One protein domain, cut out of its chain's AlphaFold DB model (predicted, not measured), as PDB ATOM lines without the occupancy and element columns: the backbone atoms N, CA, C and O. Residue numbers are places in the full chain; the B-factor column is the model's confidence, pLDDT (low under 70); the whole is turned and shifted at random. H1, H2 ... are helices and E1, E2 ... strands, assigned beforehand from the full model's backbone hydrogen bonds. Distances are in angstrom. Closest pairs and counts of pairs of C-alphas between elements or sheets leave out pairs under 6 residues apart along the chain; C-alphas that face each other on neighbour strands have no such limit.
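What this domain is: This is residues 2 to 23 and 85 to 165 of the 165 residues of the protein "Alkylglycerone-phosphate synthase" of Toxocara canis (UniProt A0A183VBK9). A small two-stranded ribbon, E1 with E2, and the short helix H3 lie near the middle of a loop-rich body. H2 and H5 stand at one end, H4 at the other, and H1 at one side near H3. The 103 printed residues have five named helices and two named strands, in the order H1 H2 E1 H3 H4 E2 H5; the sheet E1 - E2 is antiparallel. The class is mostly helix, with under half of the residues in named elements. The whole is compact, with a radius of gyration of the C-alphas of 14.7 A and spans of 39 by 28 by 21 A.

How they stand to each other: Start at residues 7 to 8, a short antiparallel pairing with residues 112 to 113 of E1, residues 111 to 113. H1, residues 14 to 18, is close but not clearly touching H3, residues 116 to 120; their closest C-alphas, of Asp 16 and His 118, are 7.3 A apart. H2, residues 99 to 107, and H5, residues 152 to 163, only just touch, with 3 pairs of C-alphas within 8 A, the closest those of Phe 101 and Val 161 at 7.4 A; H5 does so with residues 158 to 162 alone. They run opposite ways at a shallow tilt of 17 degrees. E1 is antiparallel to E2, residues 146 to 148, with N 113 and O 146 at 2.9 A, within hydrogen-bond range. H4, residues 128 to 136, touches no helix. In H1 to H5 every O i to N i+4 pair is within hydrogen-bond range.

Where its parts are: Find C-alpha 14 at (65.676, 96.384, 294.416), where H1 begins. H2 measures 12.1 A and H4 11.8 A. H5 runs 16.8 A to C-alpha 163 at (63.644, 113.548, 318.360).

The domain as a whole: Residues 24 to 84 are not printed; C-alphas 23 and 85 are 12.3 A apart. Residues 2 to 3 and 165 have pLDDT under 70.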
ATOM      1  N   ALA A   2      39.806 107.262 304.743       50.59
ATOM      2  CA  ALA A   2      40.908 106.511 304.138       50.59
ATOM      3  C   ALA A   2      42.128 107.433 304.020       50.59
ATOM      4  O   ALA A   2      42.009 108.543 303.496       50.59
ATOM      5  N   THR A   3      43.270 107.020 304.561       62.72
ATOM      6  CA  THR A   3      44.460 107.868 304.571       62.72
ATOM      7  C   THR A   3      45.018 107.930 303.153       62.72
ATOM      8  O   THR A   3      45.336 106.902 302.558       62.72
ATOM      9  N   HIS A   4      45.124 109.129 302.576       85.38
ATOM     10  CA  HIS A   4      45.677 109.282 301.233       85.38
ATOM     11  C   HIS A   4      47.155 108.859 301.214       85.38
ATOM     12  O   HIS A   4      47.925 109.176 302.131       85.38
ATOM     13  N   VAL A   5      47.562 108.166 300.148       93.94
ATOM     14  CA  VAL A   5      48.966 107.804 299.939       93.94
ATOM     15  C   VAL A   5      49.783 109.079 299.724       93.94
ATOM     16  O   VAL A   5      49.550 109.830 298.781       93.94
ATOM     17  N   GLN A   6      50.748 109.336 300.599       96.44
ATOM     18  CA  GLN A   6      51.712 110.423 300.504       96.44
ATOM     19  C   GLN A   6      53.086 109.842 300.202       96.44
ATOM     20  O   GLN A   6      53.577 108.957 300.908       96.44
ATOM     21  N   GLN A   7      53.715 110.349 299.147       96.50
ATOM     22  CA  GLN A   7      55.044 109.923 298.746       96.50
ATOM     23  C   GLN A   7      55.776 111.022 297.984       96.50
ATOM     24  O   GLN A   7      55.152 111.859 297.334       96.50
ATOM     25  N   PHE A   8      57.100 111.002 298.057       97.62
ATOM     26  CA  PHE A   8      57.973 111.974 297.410       97.62
ATOM     27  C   PHE A   8      59.274 111.282 296.998       97.62
ATOM     28  O   PHE A   8      59.859 110.566 297.808       97.62
ATOM     29  N   ASN A   9      59.688 111.459 295.738       96.38
ATOM     30  CA  ASN A   9      60.945 110.949 295.170       96.38
ATOM     31  C   ASN A   9      61.269 109.477 295.504       96.38
ATOM     32  O   ASN A   9      62.426 109.124 295.718       96.38
ATOM     33  N   VAL A  10      60.252 108.601 295.547       95.00
ATOM     34  CA  VAL A  10      60.427 107.188 295.928       95.00
ATOM     35  C   VAL A  10      61.407 106.508 294.971       95.00
ATOM     36  O   VAL A  10      61.111 106.389 293.777       95.00
ATOM     37  N   PRO A  11      62.564 106.028 295.461       92.62
ATOM     38  CA  PRO A  11      63.544 105.402 294.597       92.62
ATOM     39  C   PRO A  11      63.030 104.052 294.104       92.62
ATOM     40  O   PRO A  11      62.316 103.327 294.803       92.62
ATOM     41  N   GLN A  12      63.469 103.653 292.911       88.00
ATOM     42  CA  GLN A  12      63.271 102.283 292.460       88.00
ATOM     43  C   GLN A  12      64.138 101.344 293.300       88.00
ATOM     44  O   GLN A  12      65.320 101.158 293.021       88.00
ATOM     45  N   CYS A  13      63.558 100.751 294.342       80.88
ATOM     46  CA  CYS A  13      64.311  99.867 295.214       80.88
ATOM     47  C   CYS A  13      64.296  98.419 294.702       80.88
ATOM     48  O   CYS A  13      63.277  97.883 294.263       80.88
ATOM     49  N   TYR A  14      65.459  97.779 294.793       79.19
ATOM     50  CA  TYR A  14      65.676  96.384 294.416       79.19
ATOM     51  C   TYR A  14      64.683  95.428 295.090       79.19
ATOM     52  O   TYR A  14      64.086  94.567 294.441       79.19
ATOM     53  N   ARG A  15      64.459  95.631 296.396       83.44
ATOM     54  CA  ARG A  15      63.581  94.797 297.226       83.44
ATOM     55  C   ARG A  15      62.162  94.724 296.675       83.44
ATOM     56  O   ARG A  15      61.607  93.637 296.600       83.44
ATOM     57  N   ASP A  16      61.610  95.853 296.246       82.19
ATOM     58  CA  ASP A  16      60.203  95.929 295.853       82.19
ATOM     59  C   ASP A  16      59.944  95.338 294.457       82.19
ATOM     60  O   ASP A  16      58.805  94.999 294.142       82.19
ATOM     61  N   LYS A  17      60.987  95.191 293.627       85.56
ATOM     62  CA  LYS A  17      60.863  94.710 292.243       85.56
ATOM     63  C   LYS A  17      61.143  93.225 292.073       85.56
ATOM     64  O   LYS A  17      60.463  92.563 291.295       85.56
ATOM     65  N   ILE A  18      62.174  92.709 292.737       89.19
ATOM     66  CA  ILE A  18      62.712  91.392 292.379       89.19
ATOM     67  C   ILE A  18      62.809  90.405 293.539       89.19
ATOM     68  O   ILE A  18      63.129  89.242 293.296       89.19
ATOM     69  N   LEU A  19      62.555  90.839 294.775       92.62
ATOM     70  CA  LEU A  19      62.527  89.949 295.933       92.62
ATOM     71  C   LEU A  19      61.099  89.494 296.234       92.62
ATOM     72  O   LEU A  19      60.131  90.214 295.973       92.62
ATOM     73  N   LYS A  20      60.986  88.295 296.807       94.62
ATOM     74  CA  LYS A  20      59.710  87.767 297.286       94.62
ATOM     75  C   LYS A  20      59.226  88.600 298.464       94.62
ATOM     76  O   LYS A  20      59.979  88.884 299.390       94.62
ATOM     77  N   TRP A  21      57.945  88.948 298.449       94.19
ATOM     78  CA  TRP A  21      57.330  89.727 299.524       94.19
ATOM     79  C   TRP A  21      56.976  88.874 300.755       94.19
ATOM     80  O   TRP A  21      56.880  89.410 301.849       94.19
ATOM     81  N   ASN A  22      56.793  87.560 300.587       95.56
ATOM     82  CA  ASN A  22      56.326  86.614 301.612       95.56
ATOM     83  C   ASN A  22      57.301  85.445 301.845       95.56
ATOM     84  O   ASN A  22      56.888  84.337 302.196       95.56
ATOM     85  N   GLY A  23      58.590  85.649 301.583       95.50
ATOM     86  CA  GLY A  23      59.578  84.580 301.660       95.50
ATOM     87  C   GLY A  23      60.996  85.060 301.404       95.50
ATOM     88  O   GLY A  23      61.264  86.252 301.288       95.50
ATOM     89  N   GLN A  85      48.223  83.224 301.073       95.44
ATOM     90  CA  GLN A  85      47.364  84.345 300.684       95.44
ATOM     91  C   GLN A  85      48.032  85.211 299.607       95.44
ATOM     92  O   GLN A  85      49.273  85.278 299.540       95.44
ATOM     93  N   ALA A  86      47.228  85.880 298.776       93.62
ATOM     94  CA  ALA A  86      47.743  86.843 297.816       93.62
ATOM     95  C   ALA A  86      48.156  88.138 298.526       93.62
ATOM     96  O   ALA A  86      47.632  88.501 299.577       93.62
ATOM     97  N   ARG A  87      49.093  88.880 297.927       90.81
ATOM     98  CA  ARG A  87      49.544  90.163 298.490       90.81
ATOM     99  C   ARG A  87      48.407  91.184 298.583       90.81
ATOM    100  O   ARG A  87      48.414  92.006 299.487       90.81
ATOM    101  N   THR A  88      47.469  91.135 297.640       90.19
ATOM    102  CA  THR A  88      46.282  91.999 297.581       90.19
ATOM    103  C   THR A  88      45.309  91.753 298.725       90.19
ATOM    104  O   THR A  88      44.574  92.664 299.089       90.19
ATOM    105  N   ASP A  89      45.334  90.554 299.305       92.06
ATOM    106  CA  ASP A  89      44.428  90.156 300.382       92.06
ATOM    107  C   ASP A  89      44.993  90.545 301.757       92.06
ATOM    108  O   ASP A  89      44.265  90.598 302.751       92.06
ATOM    109  N   LEU A  90      46.296  90.852 301.825       91.31
ATOM    110  CA  LEU A  90      46.943  91.308 303.045       91.31
ATOM    111  C   LEU A  90      46.585  92.774 303.319       91.31
ATOM    112  O   LEU A  90      47.139  93.702 302.729       91.31
ATOM    113  N   ILE A  91      45.696  92.973 304.286       90.75
ATOM    114  CA  ILE A  91      45.280  94.301 304.734       90.75
ATOM    115  C   ILE A  91      46.364  94.897 305.640       90.75
ATOM    116  O   ILE A  91      46.635  94.390 306.732       90.75
ATOM    117  N   ALA A  92      46.980  95.989 305.187       91.81
ATOM    118  CA  ALA A  92      47.895  96.789 305.993       91.81
ATOM    119  C   ALA A  92      47.114  97.695 306.962       91.81
ATOM    120  O   ALA A  92      46.158  98.337 306.527       91.81
ATOM    121  N   PRO A  93      47.542  97.830 308.230       93.38
ATOM    122  CA  PRO A  93      47.047  98.892 309.099       93.38
ATOM    123  C   PRO A  93      47.225 100.275 308.454       93.38
ATOM    124  O   PRO A  93      48.252 100.541 307.816       93.38
ATOM    125  N   GLU A  94      46.258 101.172 308.640       93.62
ATOM    126  CA  GLU A  94      46.361 102.559 308.165       93.62
ATOM    127  C   GLU A  94      47.584 103.260 308.788       93.62
ATOM    128  O   GLU A  94      47.895 103.018 309.957       93.62
ATOM    129  N   PRO A  95      48.329 104.081 308.023       95.44
ATOM    130  CA  PRO A  95      49.459 104.822 308.565       95.44
ATOM    131  C   PRO A  95      48.977 105.994 309.423       95.44
ATOM    132  O   PRO A  95      48.087 106.744 309.026       95.44
ATOM    133  N   ILE A  96      49.623 106.206 310.567       94.62
ATOM    134  CA  ILE A  96      49.444 107.435 311.348       94.62
ATOM    135  C   ILE A  96      50.402 108.496 310.796       94.62
ATOM    136  O   ILE A  96      51.616 108.405 310.970       94.62
ATOM    137  N   ASN A  97      49.860 109.501 310.104       91.62
ATOM    138  CA  ASN A  97      50.658 110.564 309.494       91.62
ATOM    139  C   ASN A  97      50.864 111.738 310.464       91.62
ATOM    140  O   ASN A  97      49.897 112.298 310.975       91.62
ATOM    141  N   ASN A  98      52.115 112.170 310.624       92.94
ATOM    142  CA  ASN A  98      52.458 113.493 311.149       92.94
ATOM    143  C   ASN A  98      52.771 114.407 309.954       92.94
ATOM    144  O   ASN A  98      53.791 114.217 309.287       92.94
ATOM    145  N   GLN A  99      51.881 115.359 309.660       94.75
ATOM    146  CA  GLN A  99      52.015 116.192 308.465       94.75
ATOM    147  C   GLN A  99      53.220 117.135 308.539       94.75
ATOM    148  O   GLN A  99      53.930 117.265 307.549       94.75
ATOM    149  N   GLU A 100      53.521 117.700 309.710       94.69
ATOM    150  CA  GLU A 100      54.684 118.576 309.899       94.69
ATOM    151  C   GLU A 100      55.995 117.840 309.587       94.69
ATOM    152  O   GLU A 100      56.872 118.365 308.899       94.69
ATOM    153  N   PHE A 101      56.108 116.580 310.019       95.56
ATOM    154  CA  PHE A 101      57.257 115.736 309.689       95.56
ATOM    155  C   PHE A 101      57.322 115.411 308.188       95.56
ATOM    156  O   PHE A 101      58.390 115.493 307.582       95.56
ATOM    157  N   ILE A 102      56.190 115.080 307.565       95.88
ATOM    158  CA  ILE A 102      56.108 114.793 306.124       95.88
ATOM    159  C   ILE A 102      56.510 116.017 305.284       95.88
ATOM    160  O   ILE A 102      57.248 115.885 304.300       95.88
ATOM    161  N   ASP A 103      56.067 117.204 305.687       96.44
ATOM    162  CA  ASP A 103      56.398 118.464 305.029       96.44
ATOM    163  C   ASP A 103      57.881 118.807 305.218       96.44
ATOM    164  O   ASP A 103      58.549 119.188 304.253       96.44
ATOM    165  N   TYR A 104      58.442 118.566 306.410       97.12
ATOM    166  CA  TYR A 104      59.878 118.708 306.669       97.12
ATOM    167  C   TYR A 104      60.725 117.811 305.759       97.12
ATOM    168  O   TYR A 104      61.721 118.272 305.191       97.12
ATOM    169  N   LEU A 105      60.343 116.537 305.596       97.56
ATOM    170  CA  LEU A 105      61.049 115.605 304.710       97.56
ATOM    171  C   LEU A 105      61.039 116.110 303.265       97.56
ATOM    172  O   LEU A 105      62.086 116.135 302.619       97.56
ATOM    173  N   ARG A 106      59.878 116.575 302.784       97.38
ATOM    174  CA  ARG A 106      59.733 117.138 301.436       97.38
ATOM    175  C   ARG A 106      60.596 118.389 301.249       97.38
ATOM    176  O   ARG A 106      61.313 118.480 300.260       97.38
ATOM    177  N   ALA A 107      60.572 119.318 302.205       97.69
ATOM    178  CA  ALA A 107      61.359 120.553 302.156       97.69
ATOM    179  C   ALA A 107      62.881 120.307 302.165       97.69
ATOM    180  O   ALA A 107      63.648 121.149 301.708       97.69
ATOM    181  N   ASN A 108      63.324 119.154 302.675       97.31
ATOM    182  CA  ASN A 108      64.733 118.759 302.728       97.31
ATOM    183  C   ASN A 108      65.150 117.779 301.618       97.31
ATOM    184  O   ASN A 108      66.248 117.222 301.698       97.31
ATOM    185  N   ASP A 109      64.295 117.576 300.612       97.56
ATOM    186  CA  ASP A 109      64.492 116.635 299.504       97.56
ATOM    187  C   ASP A 109      64.806 115.197 299.972       97.56
ATOM    188  O   ASP A 109      65.689 114.508 299.458       97.56
ATOM    189  N   ILE A 110      64.103 114.743 301.015       98.12
ATOM    190  CA  ILE A 110      64.246 113.395 301.571       98.12
ATOM    191  C   ILE A 110      63.081 112.547 301.075       98.12
ATOM    192  O   ILE A 110      61.920 112.826 301.373       98.12
ATOM    193  N   ALA A 111      63.393 111.492 300.324       98.06
ATOM    194  CA  ALA A 111      62.385 110.615 299.750       98.06
ATOM    195  C   ALA A 111      61.611 109.842 300.828       98.06
ATOM    196  O   ALA A 111      62.198 109.337 301.789       98.06
ATOM    197  N   TYR A 112      60.298 109.697 300.641       97.62
ATOM    198  CA  TYR A 112      59.435 108.956 301.564       97.62
ATOM    199  C   TYR A 112      58.201 108.355 300.890       97.62
ATOM    200  O   TYR A 112      57.820 108.744 299.786       97.62
ATOM    201  N   SER A 113      57.556 107.410 301.576       97.06
ATOM    202  CA  SER A 113      56.252 106.862 301.200       97.06
ATOM    203  C   SER A 113      55.537 106.252 302.404       97.06
ATOM    204  O   SER A 113      56.146 105.515 303.183       97.06
ATOM    205  N   ASN A 114      54.234 106.509 302.526       96.75
ATOM    206  CA  ASN A 114      53.342 105.803 303.455       96.75
ATOM    207  C   ASN A 114      52.529 104.684 302.764       96.75
ATOM    208  O   ASN A 114      51.594 104.133 303.350       96.75
ATOM    209  N   ALA A 115      52.859 104.331 301.518       94.56
ATOM    210  CA  ALA A 115      52.107 103.324 300.785       94.56
ATOM    211  C   ALA A 115      52.304 101.922 301.392       94.56
ATOM    212  O   ALA A 115      53.416 101.528 301.768       94.56
ATOM    213  N   ALA A 116      51.218 101.145 301.458       93.31
ATOM    214  CA  ALA A 116      51.179  99.840 302.121       93.31
ATOM    215  C   ALA A 116      52.282  98.886 301.633       93.31
ATOM    216  O   ALA A 116      52.926  98.219 302.442       93.31
ATOM    217  N   GLN A 117      52.571  98.863 300.327       91.56
ATOM    218  CA  GLN A 117      53.565  97.961 299.750       91.56
ATOM    219  C   GLN A 117      54.976  98.174 300.315       91.56
ATOM    220  O   GLN A 117      55.680  97.186 300.544       91.56
ATOM    221  N   HIS A 118      55.379  99.424 300.568       94.38
ATOM    222  CA  HIS A 118      56.718  99.747 301.068       94.38
ATOM    223  C   HIS A 118      56.832  99.495 302.571       94.38
ATOM    224  O   HIS A 118      57.888  99.049 303.029       94.38
ATOM    225  N   ARG A 119      55.738  99.744 303.306       95.69
ATOM    226  CA  ARG A 119      55.615  99.520 304.753       95.69
ATOM    227  C   ARG A 119      55.624  98.029 305.087       95.69
ATOM    228  O   ARG A 119      56.456  97.604 305.881       95.69
ATOM    229  N   ILE A 120      54.786  97.229 304.413       94.56
ATOM    230  CA  ILE A 120      54.747  95.761 304.563       94.56
ATOM    231  C   ILE A 120      56.125  95.167 304.288       94.56
ATOM    232  O   ILE A 120      56.645  94.404 305.092       94.56
ATOM    233  N   ALA A 121      56.766  95.556 303.181       93.50
ATOM    234  CA  ALA A 121      58.059  94.992 302.809       93.50
ATOM    235  C   ALA A 121      59.153  95.231 303.864       93.50
ATOM    236  O   ALA A 121      60.173  94.552 303.816       93.50
ATOM    237  N   ARG A 122      58.983  96.189 304.783       95.19
ATOM    238  CA  ARG A 122      59.954  96.570 305.822       95.19
ATOM    239  C   ARG A 122      59.449  96.301 307.242       95.19
ATOM    240  O   ARG A 122      60.077  96.746 308.194       95.19
ATOM    241  N   SER A 123      58.339  95.579 307.395       95.31
ATOM    242  CA  SER A 123      57.736  95.303 308.702       95.31
ATOM    243  C   SER A 123      58.112  93.945 309.293       95.31
ATOM    244  O   SER A 123      57.525  93.547 310.294       95.31
ATOM    245  N   HIS A 124      59.011  93.195 308.655       94.94
ATOM    246  CA  HIS A 124      59.316  91.822 309.045       94.94
ATOM    247  C   HIS A 124      60.752  91.415 308.695       94.94
ATOM    248  O   HIS A 124      61.373  91.964 307.775       94.94
ATOM    249  N   GLY A 125      61.251  90.413 309.420       94.56
ATOM    250  CA  GLY A 125      62.484  89.705 309.108       94.56
ATOM    251  C   GLY A 125      62.217  88.421 308.320       94.56
ATOM    252  O   GLY A 125      61.345  88.367 307.448       94.56
ATOM    253  N   HIS A 126      62.997  87.387 308.633       97.06
ATOM    254  CA  HIS A 126      62.903  86.054 308.031       97.06
ATOM    255  C   HIS A 126      62.728  84.948 309.083       97.06
ATOM    256  O   HIS A 126      63.124  83.806 308.858       97.06
ATOM    257  N   THR A 127      62.139  85.268 310.239       97.31
ATOM    258  CA  THR A 127      61.760  84.228 311.203       97.31
ATOM    259  C   THR A 127      60.597  83.398 310.654       97.31
ATOM    260  O   THR A 127      59.824  83.869 309.819       97.31
ATOM    261  N   VAL A 128      60.425  82.161 311.135       96.62
ATOM    262  CA  VAL A 128      59.266  81.331 310.752       96.62
ATOM    263  C   VAL A 128      57.955  82.062 311.057       96.62
ATOM    264  O   VAL A 128      57.053  82.076 310.223       96.62
ATOM    265  N   HIS A 129      57.879  82.734 312.209       95.88
ATOM    266  CA  HIS A 129      56.711  83.510 312.632       95.88
ATOM    267  C   HIS A 129      56.363  84.636 311.653       95.88
ATOM    268  O   HIS A 129      55.204  84.779 311.263       95.88
ATOM    269  N   ASP A 130      57.366  85.389 311.195       95.69
ATOM    270  CA  ASP A 130      57.187  86.449 310.198       95.69
ATOM    271  C   ASP A 130      56.609  85.896 308.893       95.69
ATOM    272  O   ASP A 130      55.625  86.412 308.361       95.69
ATOM    273  N   ILE A 131      57.202  84.813 308.386       96.75
ATOM    274  CA  ILE A 131      56.791  84.215 307.116       96.75
ATOM    275  C   ILE A 131      55.384  83.619 307.220       96.75
ATOM    276  O   ILE A 131      54.585  83.781 306.297       96.75
ATOM    277  N   VAL A 132      55.033  82.989 308.344       95.88
ATOM    278  CA  VAL A 132      53.671  82.486 308.586       95.88
ATOM    279  C   VAL A 132      52.664  83.636 308.622       95.88
ATOM    280  O   VAL A 132      51.625  83.539 307.969       95.88
ATOM    281  N   ARG A 133      52.975  84.751 309.297       95.00
ATOM    282  CA  ARG A 133      52.106  85.941 309.319       95.00
ATOM    283  C   ARG A 133      51.880  86.519 307.924       95.00
ATOM    284  O   ARG A 133      50.746  86.847 307.591       95.00
ATOM    285  N   LEU A 134      52.915  86.585 307.088       95.56
ATOM    286  CA  LEU A 134      52.785  87.054 305.703       95.56
ATOM    287  C   LEU A 134      51.960  86.105 304.835       95.56
ATOM    288  O   LEU A 134      51.213  86.562 303.975       95.56
ATOM    289  N   ARG A 135      52.090  84.790 305.037       96.56
ATOM    290  CA  ARG A 135      51.444  83.785 304.182       96.56
ATOM    291  C   ARG A 135      50.018  83.433 304.591       96.56
ATOM    292  O   ARG A 135      49.231  83.083 303.719       96.56
ATOM    293  N   HIS A 136      49.697  83.489 305.881       95.88
ATOM    294  CA  HIS A 136      48.441  82.955 306.419       95.88
ATOM    295  C   HIS A 136      47.796  83.845 307.492       95.88
ATOM    296  O   HIS A 136      46.794  83.454 308.083       95.88
ATOM    297  N   GLY A 137      48.369  85.013 307.789       92.56
ATOM    298  CA  GLY A 137      47.939  85.854 308.902       92.56
ATOM    299  C   GLY A 137      47.778  87.326 308.538       92.56
ATOM    300  O   GLY A 137      47.555  87.696 307.387       92.56
ATOM    301  N   LYS A 138      47.885  88.167 309.568       91.94
ATOM    302  CA  LYS A 138      47.787  89.627 309.492       91.94
ATOM    303  C   LYS A 138      49.012  90.263 310.145       91.94
ATOM    304  O   LYS A 138      49.695  89.632 310.952       91.94
ATOM    305  N   LEU A 139      49.267  91.523 309.810       91.50
ATOM    306  CA  LEU A 139      50.325  92.323 310.418       91.50
ATOM    307  C   LEU A 139      49.700  93.316 311.401       91.50
ATOM    308  O   LEU A 139      48.981  94.218 310.987       91.50
ATOM    309  N   GLU A 140      49.963  93.134 312.695       89.00
ATOM    310  CA  GLU A 140      49.384  93.966 313.765       89.00
ATOM    311  C   GLU A 140      49.980  95.378 313.770       89.00
ATOM    312  O   GLU A 140      49.257  96.369 313.819       89.00
ATOM    313  N   ARG A 141      51.311  95.469 313.674       93.75
ATOM    314  CA  ARG A 141      52.054  96.728 313.613       93.75
ATOM    315  C   ARG A 141      53.048  96.681 312.461       93.75
ATOM    316  O   ARG A 141      53.882  95.785 312.384       93.75
ATOM    317  N   ILE A 142      52.973  97.681 311.593       96.50
ATOM    318  CA  ILE A 142      53.957  97.955 310.539       96.50
ATOM    319  C   ILE A 142      54.416  99.414 310.649       96.50
ATOM    320  O   ILE A 142      53.676 100.200 311.240       96.50
ATOM    321  N   PRO A 143      55.577  99.808 310.092       96.94
ATOM    322  CA  PRO A 143      55.993 101.214 310.054       96.94
ATOM    323  C   PRO A 143      54.911 102.099 309.432       96.94
ATOM    324  O   PRO A 143      54.276 101.663 308.480       96.94
ATOM    325  N   ASP A 144      54.702 103.325 309.913       96.75
ATOM    326  CA  ASP A 144      53.734 104.265 309.312       96.75
ATOM    327  C   ASP A 144      54.282 104.940 308.052       96.75
ATOM    328  O   ASP A 144      53.553 105.165 307.088       96.75
ATOM    329  N   LEU A 145      55.589 105.198 308.039       97.00
ATOM    330  CA  LEU A 145      56.293 105.879 306.964       97.00
ATOM    331  C   LEU A 145      57.621 105.175 306.687       97.00
ATOM    332  O   LEU A 145      58.309 104.732 307.608       97.00
ATOM    333  N   VAL A 146      57.994 105.089 305.416       96.94
ATOM    334  CA  VAL A 146      59.326 104.659 304.982       96.94
ATOM    335  C   VAL A 146      60.053 105.866 304.410       96.94
ATOM    336  O   VAL A 146      59.478 106.586 303.599       96.94
ATOM    337  N   VAL A 147      61.307 106.061 304.816       97.31
ATOM    338  CA  VAL A 147      62.181 107.143 304.342       97.31
ATOM    339  C   VAL A 147      63.435 106.570 303.682       97.31
ATOM    340  O   VAL A 147      63.948 105.534 304.109       97.31
ATOM    341  N   TRP A 148      63.931 107.245 302.646       97.19
ATOM    342  CA  TRP A 148      65.143 106.877 301.910       97.19
ATOM    343  C   TRP A 148      66.113 108.064 301.855       97.19
ATOM    344  O   TRP A 148      66.189 108.744 300.831       97.19
ATOM    345  N   PRO A 149      66.854 108.335 302.944       97.06
ATOM    346  CA  PRO A 149      67.936 109.309 302.901       97.06
ATOM    347  C   PRO A 149      69.040 108.836 301.943       97.06
ATOM    348  O   PRO A 149      69.382 107.652 301.917       97.06
ATOM    349  N   ASN A 150      69.606 109.758 301.165       96.12
ATOM    350  CA  ASN A 150      70.656 109.472 300.177       96.12
ATOM    351  C   ASN A 150      72.069 109.883 300.631       96.12
ATOM    352  O   ASN A 150      73.040 109.655 299.915       96.12
ATOM    353  N   SER A 151      72.180 110.497 301.810       97.44
ATOM    354  CA  SER A 151      73.430 110.987 302.385       97.44
ATOM    355  C   SER A 151      73.388 110.918 303.907       97.44
ATOM    356  O   SER A 151      72.315 110.910 304.521       97.44
ATOM    357  N   GLU A 152      74.563 110.916 304.530       97.88
ATOM    358  CA  GLU A 152      74.700 110.978 305.986       97.88
ATOM    359  C   GLU A 152      74.001 112.219 306.562       97.88
ATOM    360  O   GLU A 152      73.280 112.133 307.554       97.88
ATOM    361  N   GLN A 153      74.125 113.368 305.895       97.75
ATOM    362  CA  GLN A 153      73.501 114.618 306.323       97.75
ATOM    363  C   GLN A 153      71.972 114.502 306.349       97.75
ATOM    364  O   GLN A 153      71.336 115.008 307.274       97.75
ATOM    365  N   GLN A 154      71.367 113.812 305.375       97.75
ATOM    366  CA  GLN A 154      69.930 113.536 305.399       97.75
ATOM    367  C   GLN A 154      69.546 112.582 306.536       97.75
ATOM    368  O   GLN A 154      68.543 112.831 307.200       97.75
ATOM    369  N   VAL A 155      70.348 111.548 306.827       97.94
ATOM    370  CA  VAL A 155      70.121 110.675 307.997       97.94
ATOM    371  C   VAL A 155      70.111 111.501 309.287       97.94
ATOM    372  O   VAL A 155      69.176 111.383 310.077       97.94
ATOM    373  N   VAL A 156      71.091 112.394 309.470       97.00
ATOM    374  CA  VAL A 156      71.170 113.287 310.640       97.00
ATOM    375  C   VAL A 156      69.958 114.220 310.733       97.00
ATOM    376  O   VAL A 156      69.442 114.454 311.825       97.00
ATOM    377  N   LYS A 157      69.466 114.755 309.609       96.19
ATOM    378  CA  LYS A 157      68.243 115.578 309.594       96.19
ATOM    379  C   LYS A 157      67.025 114.787 310.071       96.19
ATOM    380  O   LYS A 157      66.306 115.272 310.942       96.19
ATOM    381  N   VAL A 158      66.825 113.571 309.551       96.19
ATOM    382  CA  VAL A 158      65.704 112.694 309.938       96.19
ATOM    383  C   VAL A 158      65.753 112.367 311.428       96.19
ATOM    384  O   VAL A 158      64.736 112.487 312.110       96.19
ATOM    385  N   THR A 159      66.916 111.981 311.958       94.62
ATOM    386  CA  THR A 159      67.038 111.601 313.375       94.62
ATOM    387  C   THR A 159      66.786 112.780 314.309       94.62
ATOM    388  O   THR A 159      66.105 112.616 315.322       94.62
ATOM    389  N   ARG A 160      67.264 113.980 313.955       93.56
ATOM    390  CA  ARG A 160      67.031 115.201 314.741       93.56
ATOM    391  C   ARG A 160      65.557 115.574 314.799       93.56
ATOM    392  O   ARG A 160      65.032 115.708 315.895       93.56
ATOM    393  N   VAL A 161      64.887 115.695 313.651       91.75
ATOM    394  CA  VAL A 161      63.468 116.091 313.629       91.75
ATOM    395  C   VAL A 161      62.570 115.034 314.282       91.75
ATOM    396  O   VAL A 161      61.590 115.384 314.921       91.75
ATOM    397  N   SER A 162      62.942 113.750 314.208       85.94
ATOM    398  CA  SER A 162      62.212 112.665 314.882       85.94
ATOM    399  C   SER A 162      62.367 112.687 316.409       85.94
ATOM    400  O   SER A 162      61.601 112.030 317.107       85.94
ATOM    401  N   SER A 163      63.373 113.400 316.922       84.69
ATOM    402  CA  SER A 163      63.644 113.548 318.360       84.69
ATOM    403  C   SER A 163      63.099 114.861 318.931       84.69
ATOM    404  O   SER A 163      63.129 115.057 320.148       84.69
ATOM    405  N   SER A 164      62.635 115.770 318.070       73.75
ATOM    406  CA  SER A 164      61.969 117.001 318.479       73.75
ATOM    407  C   SER A 164      60.597 116.654 319.053       73.75
ATOM    408  O   SER A 164      59.822 115.947 318.412       73.75
ATOM    409  N   LYS A 165      60.343 117.097 320.287       53.59
ATOM    410  CA  LYS A 165      59.043 116.952 320.951       53.59
ATOM    411  C   LYS A 165      58.001 117.867 320.330       53.59
ATOM    412  O   LYS A 165      58.386 119.010 319.997       53.59
TER     413      LYS A 165